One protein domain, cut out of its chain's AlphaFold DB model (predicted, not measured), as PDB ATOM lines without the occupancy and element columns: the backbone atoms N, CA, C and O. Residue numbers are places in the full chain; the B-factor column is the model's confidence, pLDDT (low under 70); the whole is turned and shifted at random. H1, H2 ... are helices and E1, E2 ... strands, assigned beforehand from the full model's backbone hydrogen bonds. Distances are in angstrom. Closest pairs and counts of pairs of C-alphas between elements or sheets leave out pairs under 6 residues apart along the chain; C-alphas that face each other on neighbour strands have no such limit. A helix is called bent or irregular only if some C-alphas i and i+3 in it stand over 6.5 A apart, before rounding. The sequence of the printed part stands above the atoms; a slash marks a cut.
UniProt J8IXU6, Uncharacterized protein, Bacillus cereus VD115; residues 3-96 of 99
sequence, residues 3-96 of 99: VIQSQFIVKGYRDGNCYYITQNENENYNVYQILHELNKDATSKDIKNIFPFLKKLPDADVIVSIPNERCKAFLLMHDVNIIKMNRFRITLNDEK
ATOM      1  N   VAL A   3      -7.740 127.853  -6.238       87.94
ATOM      2  CA  VAL A   3      -8.512 128.707  -7.154       87.94
ATOM      3  C   VAL A   3      -7.631 129.896  -7.518       87.94
ATOM      4  O   VAL A   3      -6.984 130.459  -6.634       87.94
ATOM      5  N   ILE A   4      -7.575 130.270  -8.796       86.06
ATOM      6  CA  ILE A   4      -6.834 131.467  -9.205       86.06
ATOM      7  C   ILE A   4      -7.431 132.697  -8.515       86.06
ATOM      8  O   ILE A   4      -8.626 132.959  -8.620       86.06
ATOM      9  N   GLN A   5      -6.571 133.472  -7.860       82.00
ATOM     10  CA  GLN A   5      -6.885 134.793  -7.331       82.00
ATOM     11  C   GLN A   5      -5.969 135.796  -8.033       82.00
ATOM     12  O   GLN A   5      -4.789 135.895  -7.715       82.00
ATOM     13  N   SER A   6      -6.488 136.476  -9.054       83.19
ATOM     14  CA  SER A   6      -5.800 137.578  -9.728       83.19
ATOM     15  C   SER A   6      -6.832 138.633 -10.096       83.19
ATOM     16  O   SER A   6      -7.934 138.295 -10.523       83.19
ATOM     17  N   GLN A   7      -6.472 139.901  -9.918       82.31
ATOM     18  CA  GLN A   7      -7.301 141.030 -10.343       82.31
ATOM     19  C   GLN A   7      -7.285 141.208 -11.868       82.31
ATOM     20  O   GLN A   7      -8.148 141.878 -12.421       82.31
ATOM     21  N   PHE A   8      -6.321 140.585 -12.550       84.06
ATOM     22  CA  PHE A   8      -6.192 140.600 -13.996       84.06
ATOM     23  C   PHE A   8      -6.342 139.179 -14.529       84.06
ATOM     24  O   PHE A   8      -5.461 138.342 -14.332       84.06
ATOM     25  N   ILE A   9      -7.451 138.908 -15.214       86.94
ATOM     26  CA  ILE A   9      -7.693 137.627 -15.878       86.94
ATOM     27  C   ILE A   9      -8.121 137.906 -17.315       86.94
ATOM     28  O   ILE A   9      -9.164 138.504 -17.552       86.94
ATOM     29  N   VAL A  10      -7.321 137.450 -18.278       88.88
ATOM     30  CA  VAL A  10      -7.658 137.516 -19.706       88.88
ATOM     31  C   VAL A  10      -7.869 136.110 -20.236       88.88
ATOM     32  O   VAL A  10      -7.049 135.226 -19.994       88.88
ATOM     33  N   LYS A  11      -8.958 135.916 -20.979       90.94
ATOM     34  CA  LYS A  11      -9.268 134.674 -21.688       90.94
ATOM     35  C   LYS A  11      -8.857 134.824 -23.153       90.94
ATOM     36  O   LYS A  11      -9.043 135.884 -23.741       90.94
ATOM     37  N   GLY A  12      -8.278 133.786 -23.737       90.75
ATOM     38  CA  GLY A  12      -7.927 133.776 -25.156       90.75
ATOM     39  C   GLY A  12      -7.989 132.371 -25.729       90.75
ATOM     40  O   GLY A  12      -7.925 131.389 -24.987       90.75
ATOM     41  N   TYR A  13      -8.123 132.267 -27.048       91.94
ATOM     42  CA  TYR A  13      -8.381 130.991 -27.713       91.94
ATOM     43  C   TYR A  13      -7.401 130.745 -28.850       91.94
ATOM     44  O   TYR A  13      -7.052 131.665 -29.588       91.94
ATOM     45  N   ARG A  14      -6.975 129.493 -29.026       89.44
ATOM     46  CA  ARG A  14      -6.151 129.085 -30.170       89.44
ATOM     47  C   ARG A  14      -6.303 127.593 -30.435       89.44
ATOM     48  O   ARG A  14      -6.193 126.791 -29.511       89.44
ATOM     49  N   ASP A  15      -6.522 127.228 -31.696       87.12
ATOM     50  CA  ASP A  15      -6.578 125.833 -32.157       87.12
ATOM     51  C   ASP A  15      -7.544 124.957 -31.323       87.12
ATOM     52  O   ASP A  15      -7.237 123.823 -30.968       87.12
ATOM     53  N   GLY A  16      -8.702 125.515 -30.939       85.81
ATOM     54  CA  GLY A  16      -9.707 124.843 -30.100       85.81
ATOM     55  C   GLY A  16      -9.397 124.806 -28.598       85.81
ATOM     56  O   GLY A  16     -10.248 124.389 -27.815       85.81
ATOM     57  N   ASN A  17      -8.224 125.282 -28.177       90.38
ATOM     58  CA  ASN A  17      -7.841 125.392 -26.774       90.38
ATOM     59  C   ASN A  17      -8.237 126.749 -26.196       90.38
ATOM     60  O   ASN A  17      -8.168 127.780 -26.871       90.38
ATOM     61  N   CYS A  18      -8.582 126.747 -24.911       92.19
ATOM     62  CA  CYS A  18      -8.849 127.954 -24.143       92.19
ATOM     63  C   CYS A  18      -7.734 128.211 -23.128       92.19
ATOM     64  O   CYS A  18      -7.342 127.311 -22.376       92.19
ATOM     65  N   TYR A  19      -7.277 129.458 -23.075       93.94
ATOM     66  CA  TYR A  19      -6.194 129.923 -22.221       93.94
ATOM     67  C   TYR A  19      -6.678 131.011 -21.268       93.94
ATOM     68  O   TYR A  19      -7.479 131.861 -21.649       93.94
ATOM     69  N   TYR A  20      -6.139 131.007 -20.054       93.38
ATOM     70  CA  TYR A  20      -6.273 132.092 -19.089       93.38
ATOM     71  C   TYR A  20      -4.908 132.669 -18.782       93.38
ATOM     72  O   TYR A  20      -3.974 131.941 -18.450       93.38
ATOM     73  N   ILE A  21      -4.811 133.986 -18.860       93.81
ATOM     74  CA  ILE A  21      -3.619 134.748 -18.533       93.81
ATOM     75  C   ILE A  21      -3.909 135.503 -17.252       93.81
ATOM     76  O   ILE A  21      -4.893 136.239 -17.180       93.81
ATOM     77  N   THR A  22      -3.042 135.335 -16.263       93.81
ATOM     78  CA  THR A  22      -3.121 136.064 -15.001       93.81
ATOM     79  C   THR A  22      -1.852 136.847 -14.774       93.81
ATOM     80  O   THR A  22      -0.785 136.445 -15.240       93.81
ATOM     81  N   GLN A  23      -1.959 137.957 -14.054       94.00
ATOM     82  CA  GLN A  23      -0.795 138.707 -13.595       94.00
ATOM     83  C   GLN A  23      -0.560 138.419 -12.109       94.00
ATOM     84  O   GLN A  23      -1.518 138.318 -11.332       94.00
ATOM     85  N   ASN A  24       0.703 138.228 -11.734       89.06
ATOM     86  CA  ASN A  24       1.141 138.095 -10.350       89.06
ATOM     87  C   ASN A  24       1.562 139.458  -9.772       89.06
ATOM     88  O   ASN A  24       1.589 140.466 -10.473       89.06
ATOM     89  N   GLU A  25       1.891 139.480  -8.482       86.81
ATOM     90  CA  GLU A  25       2.258 140.702  -7.748       86.81
ATOM     91  C   GLU A  25       3.551 141.361  -8.254       86.81
ATOM     92  O   GLU A  25       3.747 142.555  -8.064       86.81
ATOM     93  N   ASN A  26       4.411 140.606  -8.945       89.50
ATOM     94  CA  ASN A  26       5.661 141.098  -9.534       89.50
ATOM     95  C   ASN A  26       5.474 141.586 -10.980       89.50
ATOM     96  O   ASN A  26       6.441 141.657 -11.735       89.50
ATOM     97  N   GLU A  27       4.230 141.834 -11.395       88.94
ATOM     98  CA  GLU A  27       3.834 142.221 -12.755       88.94
ATOM     99  C   GLU A  27       4.159 141.195 -13.857       88.94
ATOM    100  O   GLU A  27       3.907 141.452 -15.038       88.94
ATOM    101  N   ASN A  28       4.644 140.010 -13.492       95.38
ATOM    102  CA  ASN A  28       4.837 138.889 -14.402       95.38
ATOM    103  C   ASN A  28       3.531 138.118 -14.598       95.38
ATOM    104  O   ASN A  28       2.575 138.235 -13.830       95.38
ATOM    105  N   TYR A  29       3.497 137.284 -15.631       95.44
ATOM    106  CA  TYR A  29       2.292 136.590 -16.054       95.44
ATOM    107  C   TYR A  29       2.405 135.078 -15.897       95.44
ATOM    108  O   TYR A  29       3.460 134.480 -16.099       95.44
ATOM    109  N   ASN A  30       1.276 134.448 -15.596       95.25
ATOM    110  CA  ASN A  30       1.095 133.009 -15.721       95.25
ATOM    111  C   ASN A  30       0.070 132.732 -16.816       95.25
ATOM    112  O   ASN A  30      -0.887 133.488 -16.992       95.25
ATOM    113  N   VAL A  31       0.256 131.624 -17.526       95.38
ATOM    114  CA  VAL A  31      -0.694 131.159 -18.534       95.38
ATOM    115  C   VAL A  31      -1.145 129.765 -18.182       95.38
ATOM    116  O   VAL A  31      -0.328 128.861 -18.009       95.38
ATOM    117  N   TYR A  32      -2.455 129.599 -18.134       95.25
ATOM    118  CA  TYR A  32      -3.125 128.343 -17.881       95.25
ATOM    119  C   TYR A  32      -3.899 127.923 -19.121       95.25
ATOM    120  O   TYR A  32      -4.446 128.773 -19.818       95.25
ATOM    121  N   GLN A  33      -3.978 126.625 -19.381       94.69
ATOM    122  CA  GLN A  33      -4.811 126.056 -20.436       94.69
ATOM    123  C   GLN A  33      -5.870 125.150 -19.807       94.69
ATOM    124  O   GLN A  33      -5.555 124.360 -18.914       94.69
ATOM    125  N   ILE A  34      -7.124 125.269 -20.254       93.62
ATOM    126  CA  ILE A  34      -8.216 124.420 -19.762       93.62
ATOM    127  C   ILE A  34      -7.907 122.944 -20.062       93.62
ATOM    128  O   ILE A  34      -7.491 122.587 -21.165       93.62
ATOM    129  N   LEU A  35      -8.149 122.079 -19.075       90.56
ATOM    130  CA  LEU A  35      -8.263 120.639 -19.283       90.56
ATOM    131  C   LEU A  35      -9.656 120.353 -19.861       90.56
ATOM    132  O   LEU A  35     -10.668 120.477 -19.169       90.56
ATOM    133  N   HIS A  36      -9.697 120.025 -21.149       84.50
ATOM    134  CA  HIS A  36     -10.893 119.587 -21.859       84.50
ATOM    135  C   HIS A  36     -11.297 118.166 -21.430       84.50
ATOM    136  O   HIS A  36     -10.562 117.470 -20.732       84.50
ATOM    137  N   GLU A  37     -12.463 117.688 -21.872       78.50
ATOM    138  CA  GLU A  37     -12.957 116.352 -21.502       78.50
ATOM    139  C   GLU A  37     -11.963 115.225 -21.816       78.50
ATOM    140  O   GLU A  37     -11.861 114.269 -21.049       78.50
ATOM    141  N   LEU A  38     -11.184 115.378 -22.892       78.25
ATOM    142  CA  LEU A  38     -10.165 114.419 -23.326       78.25
ATOM    143  C   LEU A  38      -8.996 114.266 -22.340       78.25
ATOM    144  O   LEU A  38      -8.321 113.242 -22.353       78.25
ATOM    145  N   ASN A  39      -8.733 115.270 -21.500       83.25
ATOM    146  CA  ASN A  39      -7.634 115.271 -20.533       83.25
ATOM    147  C   ASN A  39      -8.073 115.716 -19.129       83.25
ATOM    148  O   ASN A  39      -7.241 116.111 -18.314       83.25
ATOM    149  N   LYS A  40      -9.369 115.608 -18.813       83.31
ATOM    150  CA  LYS A  40      -9.954 116.040 -17.531       83.31
ATOM    151  C   LYS A  40      -9.337 115.360 -16.300       83.31
ATOM    152  O   LYS A  40      -9.348 115.938 -15.213       83.31
ATOM    153  N   ASP A  41      -8.800 114.156 -16.490       88.25
ATOM    154  CA  ASP A  41      -8.220 113.313 -15.441       88.25
ATOM    155  C   ASP A  41      -6.688 113.445 -15.345       88.25
ATOM    156  O   ASP A  41      -6.059 112.758 -14.542       88.25
ATOM    157  N   ALA A  42      -6.074 114.337 -16.137       91.19
ATOM    158  CA  ALA A  42      -4.639 114.590 -16.071       91.19
ATOM    159  C   ALA A  42      -4.228 115.071 -14.671       91.19
ATOM    160  O   ALA A  42      -4.847 115.964 -14.084       91.19
ATOM    161  N   THR A  43      -3.150 114.494 -14.140       93.06
ATOM    162  CA  THR A  43      -2.627 114.841 -12.816       93.06
ATOM    163  C   THR A  43      -1.486 115.853 -12.893       93.06
ATOM    164  O   THR A  43      -0.840 116.028 -13.926       93.06
ATOM    165  N   SER A  44      -1.176 116.497 -11.762       92.06
ATOM    166  CA  SER A  44       0.004 117.365 -11.617       92.06
ATOM    167  C   SER A  44       1.288 116.658 -12.059       92.06
ATOM    168  O   SER A  44       2.143 117.268 -12.700       92.06
ATOM    169  N   LYS A  45       1.409 115.361 -11.754       94.06
ATOM    170  CA  LYS A  45       2.540 114.516 -12.140       94.06
ATOM    171  C   LYS A  45       2.642 114.360 -13.657       94.06
ATOM    172  O   LYS A  45       3.739 114.511 -14.192       94.06
ATOM    173  N   ASP A  46       1.527 114.112 -14.342       94.25
ATOM    174  CA  ASP A  46       1.499 113.966 -15.804       94.25
ATOM    175  C   ASP A  46       1.945 115.262 -16.485       94.25
ATOM    176  O   ASP A  46       2.846 115.258 -17.322       94.25
ATOM    177  N   ILE A  47       1.401 116.396 -16.034       93.56
ATOM    178  CA  ILE A  47       1.766 117.719 -16.549       93.56
ATOM    179  C   ILE A  47       3.245 118.036 -16.273       93.56
ATOM    180  O   ILE A  47       3.954 118.489 -17.169       93.56
ATOM    181  N   LYS A  48       3.761 117.739 -15.073       94.69
ATOM    182  CA  LYS A  48       5.186 117.928 -14.723       94.69
ATOM    183  C   LYS A  48       6.140 117.032 -15.518       94.69
ATOM    184  O   LYS A  48       7.316 117.376 -15.659       94.69
ATOM    185  N   ASN A  49       5.671 115.886 -16.011       94.38
ATOM    186  CA  ASN A  49       6.458 115.029 -16.895       94.38
ATOM    187  C   ASN A  49       6.582 115.637 -18.298       94.38
ATOM    188  O   ASN A  49       7.656 115.557 -18.888       94.38
ATOM    189  N   ILE A  50       5.524 116.289 -18.793       92.75
ATOM    190  CA  ILE A  50       5.517 116.999 -20.085       92.75
ATOM    191  C   ILE A  50       6.294 118.321 -19.992       92.75
ATOM    192  O   ILE A  50       7.028 118.679 -20.912       92.75
ATOM    193  N   PHE A  51       6.175 119.025 -18.864       92.00
ATOM    194  CA  PHE A  51       6.790 120.327 -18.616       92.00
ATOM    195  C   PHE A  51       7.743 120.270 -17.410       92.00
ATOM    196  O   PHE A  51       7.376 120.656 -16.296       92.00
ATOM    197  N   PRO A  52       9.004 119.831 -17.602       90.25
ATOM    198  CA  PRO A  52       9.942 119.616 -16.501       90.25
ATOM    199  C   PRO A  52      10.228 120.855 -15.646       90.25
ATOM    200  O   PRO A  52      10.565 120.717 -14.471       90.25
ATOM    201  N   PHE A  53      10.074 122.063 -16.201       90.56
ATOM    202  CA  PHE A  53      10.269 123.312 -15.459       90.56
ATOM    203  C   PHE A  53       9.267 123.479 -14.301       90.56
ATOM    204  O   PHE A  53       9.577 124.151 -13.321       90.56
ATOM    205  N   LEU A  54       8.114 122.801 -14.357       93.12
ATOM    206  CA  LEU A  54       7.095 122.810 -13.305       93.12
ATOM    207  C   LEU A  54       7.427 121.886 -12.127       93.12
ATOM    208  O   LEU A  54       6.751 121.942 -11.103       93.12
ATOM    209  N   LYS A  55       8.453 121.024 -12.224       92.81
ATOM    210  CA  LYS A  55       8.772 120.037 -11.170       92.81
ATOM    211  C   LYS A  55       9.044 120.671  -9.808       92.81
ATOM    212  O   LYS A  55       8.747 120.052  -8.793       92.81
ATOM    213  N   LYS A  56       9.581 121.893  -9.803       92.94
ATOM    214  CA  LYS A  56       9.889 122.662  -8.589       92.94
ATOM    215  C   LYS A  56       8.659 123.327  -7.963       92.94
ATOM    216  O   LYS A  56       8.748 123.782  -6.830       92.94
ATOM    217  N   LEU A  57       7.541 123.403  -8.685       92.62
ATOM    218  CA  LEU A  57       6.330 124.053  -8.200       92.62
ATOM    219  C   LEU A  57       5.479 123.087  -7.371       92.62
ATOM    220  O   LEU A  57       5.449 121.888  -7.669       92.62
ATOM    221  N   PRO A  58       4.742 123.581  -6.366       92.88
ATOM    222  CA  PRO A  58       3.720 122.799  -5.684       92.88
ATOM    223  C   PRO A  58       2.673 122.260  -6.664       92.88
ATOM    224  O   PRO A  58       2.266 122.938  -7.604       92.88
ATOM    225  N   ASP A  59       2.179 121.048  -6.421       91.94
ATOM    226  CA  ASP A  59       1.137 120.431  -7.257       91.94
ATOM    227  C   ASP A  59      -0.130 121.291  -7.346       91.94
ATOM    228  O   ASP A  59      -0.771 121.357  -8.394       91.94
ATOM    229  N   ALA A  60      -0.453 121.992  -6.255       90.62
ATOM    230  CA  ALA A  60      -1.589 122.900  -6.169       90.62
ATOM    231  C   ALA A  60      -1.471 124.136  -7.080       90.62
ATOM    232  O   ALA A  60      -2.493 124.763  -7.341       90.62
ATOM    233  N   ASP A  61      -0.268 124.474  -7.554       91.06
ATOM    234  CA  ASP A  61      -0.031 125.579  -8.492       91.06
ATOM    235  C   ASP A  61       0.017 125.108  -9.954       91.06
ATOM    236  O   ASP A  61      -0.133 125.918 -10.869       91.06
ATOM    237  N   VAL A  62       0.199 123.801 -10.188       94.12
ATOM    238  CA  VAL A  62       0.246 123.213 -11.537       94.12
ATOM    239  C   VAL A  62      -1.149 122.985 -12.100       94.12
ATOM    240  O   VAL A  62      -1.348 123.221 -13.285       94.12
ATOM    241  N   ILE A  63      -2.106 122.539 -11.280       94.56
ATOM    242  CA  ILE A  63      -3.514 122.398 -11.676       94.56
ATOM    243  C   ILE A  63      -4.378 123.245 -10.752       94.56
ATOM    244  O   ILE A  63      -4.383 123.066  -9.530       94.56
ATOM    245  N   VAL A  64      -5.141 124.144 -11.360       93.06
ATOM    246  CA  VAL A  64      -5.923 125.167 -10.671       93.06
ATOM    247  C   VAL A  64      -7.373 125.162 -11.142       93.06
ATOM    248  O   VAL A  64      -7.689 124.747 -12.259       93.06
ATOM    249  N   SER A  65      -8.258 125.653 -10.283       91.81
ATOM    250  CA  SER A  65      -9.614 126.031 -10.671       91.81
ATOM    251  C   SER A  65      -9.628 127.470 -11.173       91.81
ATOM    252  O   SER A  65      -9.021 128.351 -10.556       91.81
ATOM    253  N   ILE A  66     -10.367 127.717 -12.251       88.69
ATOM    254  CA  ILE A  66     -10.626 129.069 -12.747       88.69
ATOM    255  C   ILE A  66     -11.914 129.600 -12.088       88.69
ATOM    256  O   ILE A  66     -12.900 128.863 -12.024       88.69
ATOM    257  N   PRO A  67     -11.938 130.845 -11.572       85.38
ATOM    258  CA  PRO A  67     -13.153 131.450 -11.032       85.38
ATOM    259  C   PRO A  67     -14.306 131.412 -12.040       85.38
ATOM    260  O   PRO A  67     -14.105 131.697 -13.217       85.38
ATOM    261  N   ASN A  68     -15.511 131.093 -11.563       81.50
ATOM    262  CA  ASN A  68     -16.749 131.030 -12.357       81.50
ATOM    263  C   ASN A  68     -16.770 129.989 -13.491       81.50
ATOM    264  O   ASN A  68     -17.747 129.917 -14.232       81.50
ATOM    265  N   GLU A  69     -15.754 129.134 -13.589       83.50
ATOM    266  CA  GLU A  69     -15.693 128.042 -14.554       83.50
ATOM    267  C   GLU A  69     -15.804 126.697 -13.827       83.50
ATOM    268  O   GLU A  69     -15.282 126.501 -12.728       83.50
ATOM    269  N   ARG A  70     -16.486 125.729 -14.448       84.19
ATOM    270  CA  ARG A  70     -16.637 124.373 -13.881       84.19
ATOM    271  C   ARG A  70     -15.462 123.448 -14.209       84.19
ATOM    272  O   ARG A  70     -15.438 122.305 -13.759       84.19
ATOM    273  N   CYS A  71     -14.504 123.923 -14.998       84.62
ATOM    274  CA  CYS A  71     -13.351 123.161 -15.453       84.62
ATOM    275  C   CYS A  71     -12.070 123.526 -14.693       84.62
ATOM    276  O   CYS A  71     -11.931 124.602 -14.108       84.62
ATOM    277  N   LYS A  72     -11.103 122.608 -14.741       92.31
ATOM    278  CA  LYS A  72      -9.740 122.825 -14.244       92.31
ATOM    279  C   LYS A  72      -8.851 123.304 -15.384       92.31
ATOM    280  O   LYS A  72      -9.116 123.011 -16.548       92.31
ATOM    281  N   ALA A  73      -7.770 123.982 -15.040       94.12
ATOM    282  CA  ALA A  73      -6.736 124.372 -15.982       94.12
ATOM    283  C   ALA A  73      -5.359 123.973 -15.449       94.12
ATOM    284  O   ALA A  73      -5.144 123.939 -14.236       94.12
ATOM    285  N   PHE A  74      -4.431 123.675 -16.353       94.94
ATOM    286  CA  PHE A  74      -3.044 123.393 -16.006       94.94
ATOM    287  C   PHE A  74      -2.133 124.560 -16.384       94.94
ATOM    288  O   PHE A  74      -2.403 125.290 -17.338       94.94
ATOM    289  N   LEU A  75      -1.051 124.737 -15.634       95.56
ATOM    290  CA  LEU A  75      -0.053 125.777 -15.851       95.56
ATOM    291  C   LEU A  75       0.803 125.440 -17.080       95.56
ATOM    292  O   LEU A  75       1.527 124.448 -17.089       95.56
ATOM    293  N   LEU A  76       0.722 126.282 -18.106       95.38
ATOM    294  CA  LEU A  76       1.467 126.158 -19.360       95.38
ATOM    295  C   LEU A  76       2.720 127.038 -19.374       95.38
ATOM    296  O   LEU A  76       3.753 126.638 -19.902       95.38
ATOM    297  N   MET A  77       2.640 128.242 -18.804       95.12
ATOM    298  CA  MET A  77       3.781 129.148 -18.649       95.12
ATOM    299  C   MET A  77       3.744 129.791 -17.271       95.12
ATOM    300  O   MET A  77       2.693 130.258 -16.839       95.12
ATOM    301  N   HIS A  78       4.896 129.831 -16.606       94.69
ATOM    302  CA  HIS A  78       5.032 130.362 -15.257       94.69
ATOM    303  C   HIS A  78       5.969 131.568 -15.234       94.69
ATOM    304  O   HIS A  78       7.057 131.493 -15.805       94.69
ATOM    305  N   ASP A  79       5.543 132.632 -14.553       94.50
ATOM    306  CA  ASP A  79       6.343 133.818 -14.236       94.50
ATOM    307  C   ASP A  79       7.040 134.429 -15.470       94.50
ATOM    308  O   ASP A  79       8.248 134.662 -15.507       94.50
ATOM    309  N   VAL A  80       6.270 134.639 -16.543       95.06
ATOM    310  CA  VAL A  80       6.783 135.196 -17.801       95.06
ATOM    311  C   VAL A  80       6.639 136.713 -17.836       95.06
ATOM    312  O   VAL A  80       5.596 137.260 -17.499       95.06
ATOM    313  N   ASN A  81       7.675 137.404 -18.308       95.88
ATOM    314  CA  ASN A  81       7.636 138.858 -18.464       95.88
ATOM    315  C   ASN A  81       6.686 139.318 -19.586       95.88
ATOM    316  O   ASN A  81       6.290 138.544 -20.466       95.88
ATOM    317  N   ILE A  82       6.396 140.621 -19.601       93.25
ATOM    318  CA  ILE A  82       5.473 141.250 -20.556       93.25
ATOM    319  C   ILE A  82       5.850 141.033 -22.029       93.25
ATOM    320  O   ILE A  82       4.971 140.863 -22.868       93.25
ATOM    321  N   ILE A  83       7.145 140.971 -22.370       94.88
ATOM    322  CA  ILE A  83       7.590 140.767 -23.759       94.88
ATOM    323  C   ILE A  83       7.186 139.372 -24.240       94.88
ATOM    324  O   ILE A  83       6.611 139.224 -25.322       94.88
ATOM    325  N   LYS A  84       7.469 138.337 -23.438       94.81
ATOM    326  CA  LYS A  84       7.057 136.963 -23.749       94.81
ATOM    327  C   LYS A  84       5.538 136.835 -23.753       94.81
ATOM    328  O   LYS A  84       4.993 136.195 -24.651       94.81
ATOM    329  N   MET A  85       4.868 137.485 -22.804       94.44
ATOM    330  CA  MET A  85       3.415 137.454 -22.715       94.44
ATOM    331  C   MET A  85       2.755 138.072 -23.952       94.44
ATOM    332  O   MET A  85       1.880 137.457 -24.554       94.44
ATOM    333  N   ASN A  86       3.218 139.239 -24.400       91.56
ATOM    334  CA  ASN A  86       2.692 139.897 -25.595       91.56
ATOM    335  C   ASN A  86       2.892 139.045 -26.851       91.56
ATOM    336  O   ASN A  86       1.970 138.915 -27.651       91.56
ATOM    337  N   ARG A  87       4.061 138.405 -26.998       93.31
ATOM    338  CA  ARG A  87       4.305 137.470 -28.108       93.31
ATOM    339  C   ARG A  87       3.310 136.318 -28.110       93.31
ATOM    340  O   ARG A  87       2.804 135.973 -29.168       93.31
ATOM    341  N   PHE A  88       3.021 135.741 -26.946       92.38
ATOM    342  CA  PHE A  88       2.023 134.681 -26.844       92.38
ATOM    343  C   PHE A  88       0.614 135.187 -27.166       92.38
ATOM    344  O   PHE A  88      -0.082 134.555 -27.957       92.38
ATOM    345  N   ARG A  89       0.214 136.340 -26.615       90.25
ATOM    346  CA  ARG A  89      -1.112 136.936 -26.835       90.25
ATOM    347  C   ARG A  89      -1.410 137.213 -28.303       90.25
ATOM    348  O   ARG A  89      -2.512 136.939 -28.740       90.25
ATOM    349  N   ILE A  90      -0.423 137.662 -29.080       89.69
ATOM    350  CA  ILE A  90      -0.585 137.871 -30.531       89.69
ATOM    351  C   ILE A  90      -0.949 136.568 -31.265       89.69
ATOM    352  O   ILE A  90      -1.531 136.614 -32.343       89.69
ATOM    353  N   THR A  91      -0.628 135.400 -30.695       88.00
ATOM    354  CA  THR A  91      -1.023 134.107 -31.271       88.00
ATOM    355  C   THR A  91      -2.437 133.659 -30.899       88.00
ATOM    356  O   THR A  91      -2.877 132.627 -31.400       88.00
ATOM    357  N   LEU A  92      -3.129 134.381 -30.013       87.19
ATOM    358  CA  LEU A  92      -4.486 134.059 -29.582       87.19
ATOM    359  C   LEU A  92      -5.514 134.870 -30.373       87.19
ATOM    360  O   LEU A  92      -5.300 136.035 -30.703       87.19
ATOM    361  N   ASN A  93      -6.673 134.262 -30.601       77.44
ATOM    362  CA  ASN A  93      -7.893 134.988 -30.915       77.44
ATOM    363  C   ASN A  93      -8.412 135.577 -29.589       77.44
ATOM    364  O   ASN A  93      -8.894 134.839 -28.724       77.44
ATOM    365  N   ASP A  94      -8.215 136.883 -29.390       58.97
ATOM    366  CA  ASP A  94      -8.522 137.587 -28.136       58.97
ATOM    367  C   ASP A  94     -10.035 137.899 -28.024       58.97
ATOM    368  O   ASP A  94     -10.574 138.670 -28.816       58.97
ATOM    369  N   GLU A  95     -10.701 137.396 -26.977       54.25
ATOM    370  CA  GLU A  95     -11.899 138.025 -26.395       54.25
ATOM    371  C   GLU A  95     -11.493 138.626 -25.043       54.25
ATOM    372  O   GLU A  95     -11.292 137.914 -24.058       54.25
ATOM    373  N   LYS A  96     -11.349 139.953 -24.960       50.12
ATOM    374  CA  LYS A  96     -11.144 140.610 -23.661       50.12
ATOM    375  C   LYS A  96     -12.437 140.535 -22.845       50.12
ATOM    376  O   LYS A  96     -13.364 141.295 -23.105       50.12
TER     377      LYS A  96
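AT A GLANCE: This is residues 3 to 96 of the 99 residues of an uncharacterized protein of Bacillus cereus VD115 (UniProt J8IXU6). A single, strongly twisted sheet of six strands has a cluster of three short helices, H1, H2 and H3, by its E4 and E5 part, and a fourth helix, H4, by itself at the other end, over E3. Three strands, E1 to E3, fold back and forth, E5 bends beside E3, and the short strands E4 and E6 make the two edges. The printed part has 94 residues, with the named elements in the order E1 E2 E3 H1 H2 H3 E4 E5 H4 E6; the sheet's order is E4 E5 E3 E2 E1 E6, all antiparallel. The class is mixed, helices and strands. The whole is compact, with a radius of gyration of the C-alphas of 12.6 A, and rounded, spanning 29 by 27 by 23 A.

IN THESE COORDINATES: E1, residues 9 to 14, begins with C-alpha 9 at (-7.693, 137.627, -15.878) and is 16.7 A long. E2, residues 17 to 23, is 20.0 A and E3, residues 29 to 34, 16.5 A. H1 holds residues 44 to 50, 10.1 A, H2 residues 52 to 56, 8.5 A, and H3 residues 59 to 62, 5.2 A. H2 is irregular, but only just: C-alphas 53 and 56 are 6.9 A apart. E4, residues 63 to 65, is 7.2 A. E5, residues 72 to 80, is 20.9 A from C-alpha 72 at (-9.740, 122.825, -14.244) and bends by 57 degrees at residue 76. H4, residues 82 to 89, is 10.1 A. E6, residues 93 to 95, is 6.8 A and ends with C-alpha 95 at (-11.899, 138.025, -26.395).

HOW THE PARTS SIT: E1, E2 and E3 form a meander, each strand the antiparallel neighbour of the one before; N 12 and O 19 are 3.0 A apart, N 20 and O 32 2.8 A. E5 is antiparallel to E3, with N 76 and O 31 at 2.8 A. The hairpin E4 and E5 has N 64 and O 73 at 2.9 A. E6 is antiparallel to E1, with N 93 and O 13 at 2.8 A. H4 is on the sheet at a height of 8.5 A, over E3 and along the strands, at 8 degrees to E3 on the local plane; the closest C-alphas of the two, Tyr 29 and Met 85, are 6.8 A apart. H1, H2 and H3 only graze the sheet. H1 and H3 touch, their closest C-alphas, Ser 44 and Asp 59, 5.4 A apart. H1 and H2 touch only at the corner, and only just, with 3 pairs of C-alphas within 8 A; the closest are Lys 48 and Leu 54, 5.4 A. H4 is apart from H1, H2 and H3. Every O i to N i+4 pair is within hydrogen-bond range in H1 and H4; H2 has 0 of 1, with 1 of 2 O i to N i+3 pairs, and H3 is too short for an O i to N i+4 pair.

THE WHOLE: The two C-alphas farthest apart, those of Asn 26 and Leu 38, are 33.9 A apart. The printed part has no cut, and no link is long. The mean pLDDT of the printed part is 89.4; residues 94 to 96 are under 70.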